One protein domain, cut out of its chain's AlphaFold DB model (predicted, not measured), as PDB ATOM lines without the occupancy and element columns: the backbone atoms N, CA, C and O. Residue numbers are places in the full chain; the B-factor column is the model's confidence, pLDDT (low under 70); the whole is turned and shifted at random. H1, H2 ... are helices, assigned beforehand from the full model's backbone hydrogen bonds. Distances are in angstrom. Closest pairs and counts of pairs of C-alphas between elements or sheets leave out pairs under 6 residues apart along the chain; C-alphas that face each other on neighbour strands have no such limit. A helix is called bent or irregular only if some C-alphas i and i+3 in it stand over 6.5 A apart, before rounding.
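Overview. This is residues 108 to 178 of the 214 residues of a protein of Timema shepardi (UniProt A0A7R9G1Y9). A hairpin of two helices, H2 and the longer H3, makes the body, and the short helix H1 packs across H2 at a steep angle, with its last residue near H3. H3 makes most of the long axis, and its last residues, 171 to 173, stick out together with residues 174 to 177. The printed part has 71 residues with three named helices, in the order H1, H2, H3, and no named strand; the class is all helix. The whole is compact, with a radius of gyration of the C-alphas of 12.3 A, and elongated in outline, spanning 37 by 23 by 17 A.

Arrangement. H1, residues 119 to 126, touches H2, residues 137 to 150. Their closest C-alphas are those of Ala 122 and Val 144, 5.3 A apart. H1 and H2 run opposite ways at a steep tilt of 69.5 degrees, only just short of about perpendicular. H2 also touches H3, residues 154 to 173, with 17 pairs of C-alphas within 8 A. The closest C-alphas of H2 and H3 are those of Val 147 and Ala 156, 5.0 A apart. H2 and H3 form a helical hairpin, running opposite ways at a shallow tilt of 21 degrees. H1 and H3 are close but not clearly touching, with 2 pairs of C-alphas within 8 A; the closest are those of Cys 126 and Val 160, 5.6 A apart. H1 and H3 run the same way at a steep tilt of 63 degrees. In H1, H2 and H3, every O i to N i+4 pair is within hydrogen-bond range.

Along the chain. Residues 108 to 118 come before the first named helix. H1 begins at C-alpha 119, at (18.068, 25.444, 0.766), and ends at Cys 126, with 8 residues and 10.5 A from first to last C-alpha. H2 runs from Ala 137 to Thr 150, 14 residues and 19.9 A, and its C-alpha 137 is at (17.146, 13.867, 9.641). H3 runs from Val 154 to Leu 173, 20 residues and 28.4 A, and ends with C-alpha 173 at (18.871, 11.960, 27.578). No helix is bent or irregular.

Size, cuts and confidence. The two C-alphas farthest apart are those of Arg 113 and Gly 176, 37.1 A. The printed part has no cut. The link from H1 to H2, 10 residues, is short, and the link from H2 to H3, 3 residues, is tight. Residues 171 to 177, of which 171 to 173 belong to H3, stand free. The mean pLDDT of the printed part is 85.0, and the model's confidence is low, under 70, at residues 112 to 115 and 129 to 133.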
ATOM      1  N   ASP A 108       5.190  27.620   6.998       78.12
ATOM      2  CA  ASP A 108       5.361  26.894   5.745       78.12
ATOM      3  C   ASP A 108       6.776  27.197   5.219       78.12
ATOM      4  O   ASP A 108       7.058  28.356   4.906       78.12
ATOM      5  N   PRO A 109       7.685  26.210   5.152       71.19
ATOM      6  CA  PRO A 109       9.064  26.433   4.724       71.19
ATOM      7  C   PRO A 109       9.184  26.914   3.270       71.19
ATOM      8  O   PRO A 109      10.123  27.651   2.951       71.19
ATOM      9  N   ASP A 110       8.230  26.555   2.410       70.50
ATOM     10  CA  ASP A 110       8.211  26.938   0.997       70.50
ATOM     11  C   ASP A 110       7.495  28.280   0.793       70.50
ATOM     12  O   ASP A 110       7.922  29.104  -0.020       70.50
ATOM     13  N   ALA A 111       6.433  28.541   1.563       70.56
ATOM     14  CA  ALA A 111       5.709  29.813   1.516       70.56
ATOM     15  C   ALA A 111       6.269  30.896   2.451       70.56
ATOM     16  O   ALA A 111       5.779  32.031   2.407       70.56
ATOM     17  N   ALA A 112       7.291  30.595   3.260       63.66
ATOM     18  CA  ALA A 112       8.063  31.568   4.026       63.66
ATOM     19  C   ALA A 112       8.771  32.537   3.061       63.66
ATOM     20  O   ALA A 112       9.942  32.398   2.706       63.66
ATOM     21  N   ARG A 113       8.016  33.537   2.594       51.91
ATOM     22  CA  ARG A 113       8.489  34.650   1.773       51.91
ATOM     23  C   ARG A 113       9.624  35.341   2.534       51.91
ATOM     24  O   ARG A 113       9.370  35.942   3.571       51.91
ATOM     25  N   GLY A 114      10.852  35.260   2.021       58.25
ATOM     26  CA  GLY A 114      12.021  35.880   2.658       58.25
ATOM     27  C   GLY A 114      13.152  34.932   3.047       58.25
ATOM     28  O   GLY A 114      13.960  35.312   3.888       58.25
ATOM     29  N   GLN A 115      13.243  33.735   2.448       69.00
ATOM     30  CA  GLN A 115      14.461  32.918   2.531       69.00
ATOM     31  C   GLN A 115      15.678  33.784   2.166       69.00
ATOM     32  O   GLN A 115      15.799  34.267   1.038       69.00
ATOM     33  N   ALA A 116      16.564  33.995   3.133       81.88
ATOM     34  CA  ALA A 116      17.787  34.765   2.958       81.88
ATOM     35  C   ALA A 116      18.885  33.928   2.280       81.88
ATOM     36  O   ALA A 116      19.827  34.488   1.719       81.88
ATOM     37  N   LEU A 117      18.757  32.596   2.307       87.38
ATOM     38  CA  LEU A 117      19.709  31.664   1.713       87.38
ATOM     39  C   LEU A 117      19.002  30.495   0.999       87.38
ATOM     40  O   LEU A 117      18.033  29.958   1.541       87.38
ATOM     41  N   PRO A 118      19.489  30.035  -0.175       89.12
ATOM     42  CA  PRO A 118      18.944  28.848  -0.831       89.12
ATOM     43  C   PRO A 118      19.104  27.584   0.022       89.12
ATOM     44  O   PRO A 118      20.157  27.370   0.632       89.12
ATOM     45  N   ARG A 119      18.102  26.696  -0.015       88.88
ATOM     46  CA  ARG A 119      18.068  25.444   0.766       88.88
ATOM     47  C   ARG A 119      19.336  24.603   0.641       88.88
ATOM     48  O   ARG A 119      19.857  24.137   1.647       88.88
ATOM     49  N   GLU A 120      19.860  24.434  -0.571       89.62
ATOM     50  CA  GLU A 120      21.063  23.619  -0.793       89.62
ATOM     51  C   GLU A 120      22.318  24.223  -0.153       89.62
ATOM     52  O   GLU A 120      23.175  23.505   0.365       89.62
ATOM     53  N   VAL A 121      22.405  25.554  -0.115       91.19
ATOM     54  CA  VAL A 121      23.513  26.255   0.544       91.19
ATOM     55  C   VAL A 121      23.385  26.127   2.064       91.19
ATOM     56  O   VAL A 121      24.376  25.833   2.736       91.19
ATOM     57  N   ALA A 122      22.168  26.261   2.604       91.56
ATOM     58  CA  ALA A 122      21.882  26.034   4.021       91.56
ATOM     59  C   ALA A 122      22.205  24.588   4.447       91.56
ATOM     60  O   ALA A 122      22.918  24.367   5.425       91.56
ATOM     61  N   MET A 123      21.788  23.602   3.649       90.69
ATOM     62  CA  MET A 123      22.091  22.180   3.839       90.69
ATOM     63  C   MET A 123      23.596  21.906   3.870       90.69
ATOM     64  O   MET A 123      24.098  21.245   4.784       90.69
ATOM     65  N   ALA A 124      24.343  22.443   2.904       90.94
ATOM     66  CA  ALA A 124      25.795  22.304   2.871       90.94
ATOM     67  C   ALA A 124      26.472  22.959   4.084       90.94
ATOM     68  O   ALA A 124      27.550  22.533   4.494       90.94
ATOM     69  N   ARG A 125      25.877  24.000   4.670       90.88
ATOM     70  CA  ARG A 125      26.389  24.642   5.884       90.88
ATOM     71  C   ARG A 125      26.143  23.787   7.125       90.88
ATOM     72  O   ARG A 125      27.102  23.468   7.821       90.88
ATOM     73  N   CYS A 126      24.908  23.335   7.324       91.69
ATOM     74  CA  CYS A 126      24.530  22.458   8.433       91.69
ATOM     75  C   CYS A 126      25.373  21.178   8.494       91.69
ATOM     76  O   CYS A 126      25.710  20.704   9.569       91.69
ATOM     77  N   ARG A 127      25.783  20.637   7.339       89.12
ATOM     78  CA  ARG A 127      26.637  19.439   7.276       89.12
ATOM     79  C   ARG A 127      28.124  19.692   7.549       89.12
ATOM     80  O   ARG A 127      28.849  18.744   7.826       89.12
ATOM     81  N   ARG A 128      28.610  20.933   7.426       82.12
ATOM     82  CA  ARG A 128      30.050  21.249   7.507       82.12
ATOM     83  C   ARG A 128      30.549  21.553   8.918       82.12
ATOM     84  O   ARG A 128      31.739  21.387   9.158       82.12
ATOM     85  N   HIS A 129      29.679  22.008   9.818       68.94
ATOM     86  CA  HIS A 129      30.084  22.567  11.113       68.94
ATOM     87  C   HIS A 129      30.709  21.526  12.057       68.94
ATOM     88  O   HIS A 129      31.698  21.822  12.720       68.94
ATOM     89  N   MET A 130      30.210  20.284  12.059       67.56
ATOM     90  CA  MET A 130      30.831  19.163  12.777       67.56
ATOM     91  C   MET A 130      30.840  17.891  11.917       67.56
ATOM     92  O   MET A 130      29.953  17.050  12.046       67.56
ATOM     93  N   PRO A 131      31.861  17.698  11.061       60.81
ATOM     94  CA  PRO A 131      31.926  16.557  10.142       60.81
ATOM     95  C   PRO A 131      31.934  15.189  10.841       60.81
ATOM     96  O   PRO A 131      31.579  14.180  10.241       60.81
ATOM     97  N   SER A 132      32.359  15.146  12.108       59.19
ATOM     98  CA  SER A 132      32.404  13.939  12.939       59.19
ATOM     99  C   SER A 132      31.063  13.575  13.582       59.19
ATOM    100  O   SER A 132      30.931  12.469  14.101       59.19
ATOM    101  N   VAL A 133      30.080  14.479  13.572       69.00
ATOM    102  CA  VAL A 133      28.755  14.270  14.169       69.00
ATOM    103  C   VAL A 133      27.703  14.698  13.157       69.00
ATOM    104  O   VAL A 133      27.305  15.857  13.102       69.00
ATOM    105  N   ASN A 134      27.234  13.751  12.348       83.06
ATOM    106  CA  ASN A 134      26.145  14.034  11.423       83.06
ATOM    107  C   ASN A 134      24.846  14.283  12.193       83.06
ATOM    108  O   ASN A 134      24.457  13.496  13.061       83.06
ATOM    109  N   LEU A 135      24.151  15.361  11.832       88.44
ATOM    110  CA  LEU A 135      22.772  15.560  12.255       88.44
ATOM    111  C   LEU A 135      21.905  14.456  11.648       88.44
ATOM    112  O   LEU A 135      21.970  14.171  10.449       88.44
ATOM    113  N   SER A 136      21.087  13.839  12.487       88.62
ATOM    114  CA  SER A 136      19.983  12.993  12.060       88.62
ATOM    115  C   SER A 136      18.942  13.845  11.331       88.62
ATOM    116  O   SER A 136      18.889  15.065  11.500       88.62
ATOM    117  N   ALA A 137      18.117  13.196  10.505       85.38
ATOM    118  CA  ALA A 137      17.146  13.867   9.641       85.38
ATOM    119  C   ALA A 137      16.336  14.990  10.333       85.38
ATOM    120  O   ALA A 137      16.368  16.102   9.812       85.38
ATOM    121  N   PRO A 138      15.705  14.790  11.514       87.31
ATOM    122  CA  PRO A 138      14.903  15.853  12.128       87.31
ATOM    123  C   PRO A 138      15.730  17.087  12.530       87.31
ATOM    124  O   PRO A 138      15.309  18.212  12.278       87.31
ATOM    125  N   TYR A 139      16.928  16.904  13.092       90.88
ATOM    126  CA  TYR A 139      17.790  18.033  13.476       90.88
ATOM    127  C   TYR A 139      18.417  18.721  12.266       90.88
ATOM    128  O   TYR A 139      18.664  19.927  12.297       90.88
ATOM    129  N   LEU A 140      18.675  17.964  11.197       91.88
ATOM    130  CA  LEU A 140      19.154  18.521   9.941       91.88
ATOM    131  C   LEU A 140      18.088  19.412   9.302       91.88
ATOM    132  O   LEU A 140      18.418  20.511   8.865       91.88
ATOM    133  N   ASP A 141      16.829  18.974   9.284       89.69
ATOM    134  CA  ASP A 141      15.723  19.763   8.740       89.69
ATOM    135  C   ASP A 141      15.512  21.063   9.528       89.69
ATOM    136  O   ASP A 141      15.367  22.125   8.921       89.69
ATOM    137  N   TRP A 142      15.587  21.012  10.864       91.00
ATOM    138  CA  TRP A 142      15.532  22.214  11.710       91.00
ATOM    139  C   TRP A 142      16.697  23.167  11.437       91.00
ATOM    140  O   TRP A 142      16.474  24.350  11.194       91.00
ATOM    141  N   CYS A 143      17.927  22.647  11.380       93.25
ATOM    142  CA  CYS A 143      19.101  23.455  11.051       93.25
ATOM    143  C   CYS A 143      18.949  24.156   9.696       93.25
ATOM    144  O   CYS A 143      19.209  25.351   9.567       93.25
ATOM    145  N   VAL A 144      18.523  23.411   8.674       92.00
ATOM    146  CA  VAL A 144      18.355  23.933   7.315       92.00
ATOM    147  C   VAL A 144      17.325  25.051   7.304       92.00
ATOM    148  O   VAL A 144      17.590  26.099   6.725       92.00
ATOM    149  N   PHE A 145      16.187  24.851   7.967       91.25
ATOM    150  CA  PHE A 145      15.140  25.860   8.068       91.25
ATOM    151  C   PHE A 145      15.636  27.147   8.753       91.25
ATOM    152  O   PHE A 145      15.473  28.242   8.205       91.25
ATOM    153  N   ASP A 146      16.300  27.031   9.903       91.31
ATOM    154  CA  ASP A 146      16.815  28.188  10.642       91.31
ATOM    155  C   ASP A 146      17.890  28.938   9.838       91.31
ATOM    156  O   ASP A 146      17.880  30.166   9.755       91.31
ATOM    157  N   VAL A 147      18.792  28.224   9.160       92.25
ATOM    158  CA  VAL A 147      19.823  28.844   8.310       92.25
ATOM    159  C   VAL A 147      19.215  29.491   7.060       92.25
ATOM    160  O   VAL A 147      19.619  30.588   6.680       92.25
ATOM    161  N   MET A 148      18.221  28.860   6.424       91.00
ATOM    162  CA  MET A 148      17.516  29.439   5.270       91.00
ATOM    163  C   MET A 148      16.845  30.769   5.615       91.00
ATOM    164  O   MET A 148      16.842  31.691   4.798       91.00
ATOM    165  N   THR A 149      16.268  30.864   6.813       88.50
ATOM    166  CA  THR A 149      15.516  32.042   7.261       88.50
ATOM    167  C   THR A 149      16.413  33.134   7.845       88.50
ATOM    168  O   THR A 149      16.101  34.313   7.697       88.50
ATOM    169  N   THR A 150      17.547  32.775   8.451       88.75
ATOM    170  CA  THR A 150      18.488  33.741   9.049       88.75
ATOM    171  C   THR A 150      19.566  34.244   8.091       88.75
ATOM    172  O   THR A 150      20.072  35.349   8.284       88.75
ATOM    173  N   GLY A 151      19.891  33.491   7.036       85.44
ATOM    174  CA  GLY A 151      20.811  33.914   5.980       85.44
ATOM    175  C   GLY A 151      22.263  33.499   6.209       85.44
ATOM    176  O   GLY A 151      22.562  32.337   6.486       85.44
ATOM    177  N   ASP A 152      23.189  34.442   6.026       79.50
ATOM    178  CA  ASP A 152      24.625  34.228   6.230       79.50
ATOM    179  C   ASP A 152      25.161  35.054   7.410       79.50
ATOM    180  O   ASP A 152      24.572  36.047   7.833       79.50
ATOM    181  N   GLY A 153      26.303  34.632   7.944       87.94
ATOM    182  CA  GLY A 153      27.013  35.270   9.037       87.94
ATOM    183  C   GLY A 153      26.861  34.543  10.368       87.94
ATOM    184  O   GLY A 153      26.517  33.365  10.446       87.94
ATOM    185  N   VAL A 154      27.155  35.279  11.437       90.19
ATOM    186  CA  VAL A 154      27.292  34.736  12.796       90.19
ATOM    187  C   VAL A 154      25.995  34.097  13.293       90.19
ATOM    188  O   VAL A 154      26.041  33.033  13.894       90.19
ATOM    189  N   VAL A 155      24.837  34.693  12.996       89.62
ATOM    190  CA  VAL A 155      23.537  34.180  13.462       89.62
ATOM    191  C   VAL A 155      23.228  32.807  12.862       89.62
ATOM    192  O   VAL A 155      22.769  31.925  13.579       89.62
ATOM    193  N   ALA A 156      23.540  32.588  11.583       90.69
ATOM    194  CA  ALA A 156      23.360  31.283  10.954       90.69
ATOM    195  C   ALA A 156      24.249  30.214  11.611       90.69
ATOM    196  O   ALA A 156      23.779  29.113  11.882       90.69
ATOM    197  N   GLU A 157      25.507  30.537  11.937       91.12
ATOM    198  CA  GLU A 157      26.391  29.616  12.670       91.12
ATOM    199  C   GLU A 157      25.892  29.322  14.092       91.12
ATOM    200  O   GLU A 157      26.014  28.189  14.555       91.12
ATOM    201  N   GLU A 158      25.290  30.305  14.778       92.00
ATOM    202  CA  GLU A 158      24.667  30.096  16.095       92.00
ATOM    203  C   GLU A 158      23.552  29.032  16.015       92.00
ATOM    204  O   GLU A 158      23.487  28.156  16.880       92.00
ATOM    205  N   PHE A 159      22.724  29.043  14.962       92.25
ATOM    206  CA  PHE A 159      21.676  28.033  14.748       92.25
ATOM    207  C   PHE A 159      22.216  26.669  14.315       92.25
ATOM    208  O   PHE A 159      21.704  25.640  14.758       92.25
ATOM    209  N   VAL A 160      23.291  26.630  13.521       92.75
ATOM    210  CA  VAL A 160      23.958  25.358  13.208       92.75
ATOM    211  C   VAL A 160      24.486  24.707  14.491       92.75
ATOM    212  O   VAL A 160      24.203  23.538  14.757       92.75
ATOM    213  N   ALA A 161      25.182  25.471  15.338       91.69
ATOM    214  CA  ALA A 161      25.658  24.989  16.633       91.69
ATOM    215  C   ALA A 161      24.503  24.579  17.569       91.69
ATOM    216  O   ALA A 161      24.627  23.601  18.317       91.69
ATOM    217  N   ALA A 162      23.370  25.291  17.514       92.62
ATOM    218  CA  ALA A 162      22.166  24.960  18.272       92.62
ATOM    219  C   ALA A 162      21.600  23.586  17.881       92.62
ATOM    220  O   ALA A 162      21.282  22.790  18.763       92.62
ATOM    221  N   ALA A 163      21.533  23.278  16.583       93.62
ATOM    222  CA  ALA A 163      21.038  21.992  16.095       93.62
ATOM    223  C   ALA A 163      21.920  20.818  16.553       93.62
ATOM    224  O   ALA A 163      21.404  19.806  17.033       93.62
ATOM    225  N   HIS A 164      23.248  20.968  16.480       91.75
ATOM    226  CA  HIS A 164      24.181  19.960  17.002       91.75
ATOM    227  C   HIS A 164      24.033  19.785  18.515       91.75
ATOM    228  O   HIS A 164      23.908  18.661  18.998       91.75
ATOM    229  N   SER A 165      23.958  20.894  19.251       91.88
ATOM    230  CA  SER A 165      23.752  20.882  20.700       91.88
ATOM    231  C   SER A 165      22.459  20.176  21.109       91.88
ATOM    232  O   SER A 165      22.457  19.405  22.068       91.88
ATOM    233  N   ALA A 166      21.369  20.408  20.376       92.62
ATOM    234  CA  ALA A 166      20.084  19.775  20.642       92.62
ATOM    235  C   ALA A 166      20.137  18.258  20.395       92.62
ATOM    236  O   ALA A 166      19.610  17.486  21.198       92.62
ATOM    237  N   GLN A 167      20.831  17.814  19.340       92.31
ATOM    238  CA  GLN A 167      21.034  16.386  19.103       92.31
ATOM    239  C   GLN A 167      21.885  15.742  20.202       92.31
ATOM    240  O   GLN A 167      21.548  14.659  20.674       92.31
ATOM    241  N   GLU A 168      22.967  16.390  20.642       91.19
ATOM    242  CA  GLU A 168      23.775  15.906  21.770       91.19
ATOM    243  C   GLU A 168      22.947  15.751  23.047       91.19
ATOM    244  O   GLU A 168      23.134  14.791  23.795       91.19
ATOM    245  N   ASP A 169      22.047  16.702  23.311       93.44
ATOM    246  CA  ASP A 169      21.159  16.648  24.466       93.44
ATOM    247  C   ASP A 169      20.216  15.447  24.373       93.44
ATOM    248  O   ASP A 169      20.082  14.716  25.352       93.44
ATOM    249  N   VAL A 170      19.652  15.152  23.200       91.44
ATOM    250  CA  VAL A 170      18.812  13.959  23.022       91.44
ATOM    251  C   VAL A 170      19.600  12.656  23.086       91.44
ATOM    252  O   VAL A 170      19.145  11.739  23.758       91.44
ATOM    253  N   VAL A 171      20.806  12.576  22.519       91.00
ATOM    254  CA  VAL A 171      21.674  11.394  22.692       91.00
ATOM    255  C   VAL A 171      22.019  11.169  24.163       91.00
ATOM    256  O   VAL A 171      22.106  10.028  24.606       91.00
ATOM    257  N   ARG A 172      22.211  12.240  24.942       90.94
ATOM    258  CA  ARG A 172      22.495  12.142  26.381       90.94
ATOM    259  C   ARG A 172      21.278  11.693  27.181       90.94
ATOM    260  O   ARG A 172      21.428  10.919  28.122       90.94
ATOM    261  N   LEU A 173      20.109  12.238  26.861       92.94
ATOM    262  CA  LEU A 173      18.871  11.960  27.578       92.94
ATOM    263  C   LEU A 173      18.324  10.571  27.222       92.94
ATOM    264  O   LEU A 173      17.997   9.798  28.119       92.94
ATOM    265  N   ASP A 174      18.274  10.235  25.937       89.88
ATOM    266  CA  ASP A 174      17.789   8.962  25.409       89.88
ATOM    267  C   ASP A 174      18.677   8.487  24.237       89.88
ATOM    268  O   ASP A 174      18.380   8.765  23.070       89.88
ATOM    269  N   PRO A 175      19.764   7.741  24.519       85.06
ATOM    270  CA  PRO A 175      20.694   7.262  23.493       85.06
ATOM    271  C   PRO A 175      20.053   6.379  22.409       85.06
ATOM    272  O   PRO A 175      20.621   6.234  21.327       85.06
ATOM    273  N   GLY A 176      18.898   5.763  22.689       82.12
ATOM    274  CA  GLY A 176      18.181   4.900  21.745       82.12
ATOM    275  C   GLY A 176      17.242   5.655  20.799       82.12
ATOM    276  O   GLY A 176      16.914   5.132  19.732       82.12
ATOM    277  N   SER A 177      16.855   6.885  21.148       77.88
ATOM    278  CA  SER A 177      15.868   7.690  20.407       77.88
ATOM    279  C   SER A 177      16.226   7.967  18.945       77.88
ATOM    280  O   SER A 177      15.331   8.087  18.112       77.88
ATOM    281  N   LEU A 178      17.519   8.042  18.608       75.00
ATOM    282  CA  LEU A 178      17.966   8.328  17.239       75.00
ATOM    283  C   LEU A 178      18.047   7.082  16.345       75.00
ATOM    284  O   LEU A 178      18.162   7.214  15.128       75.00
TER     285      LEU A 178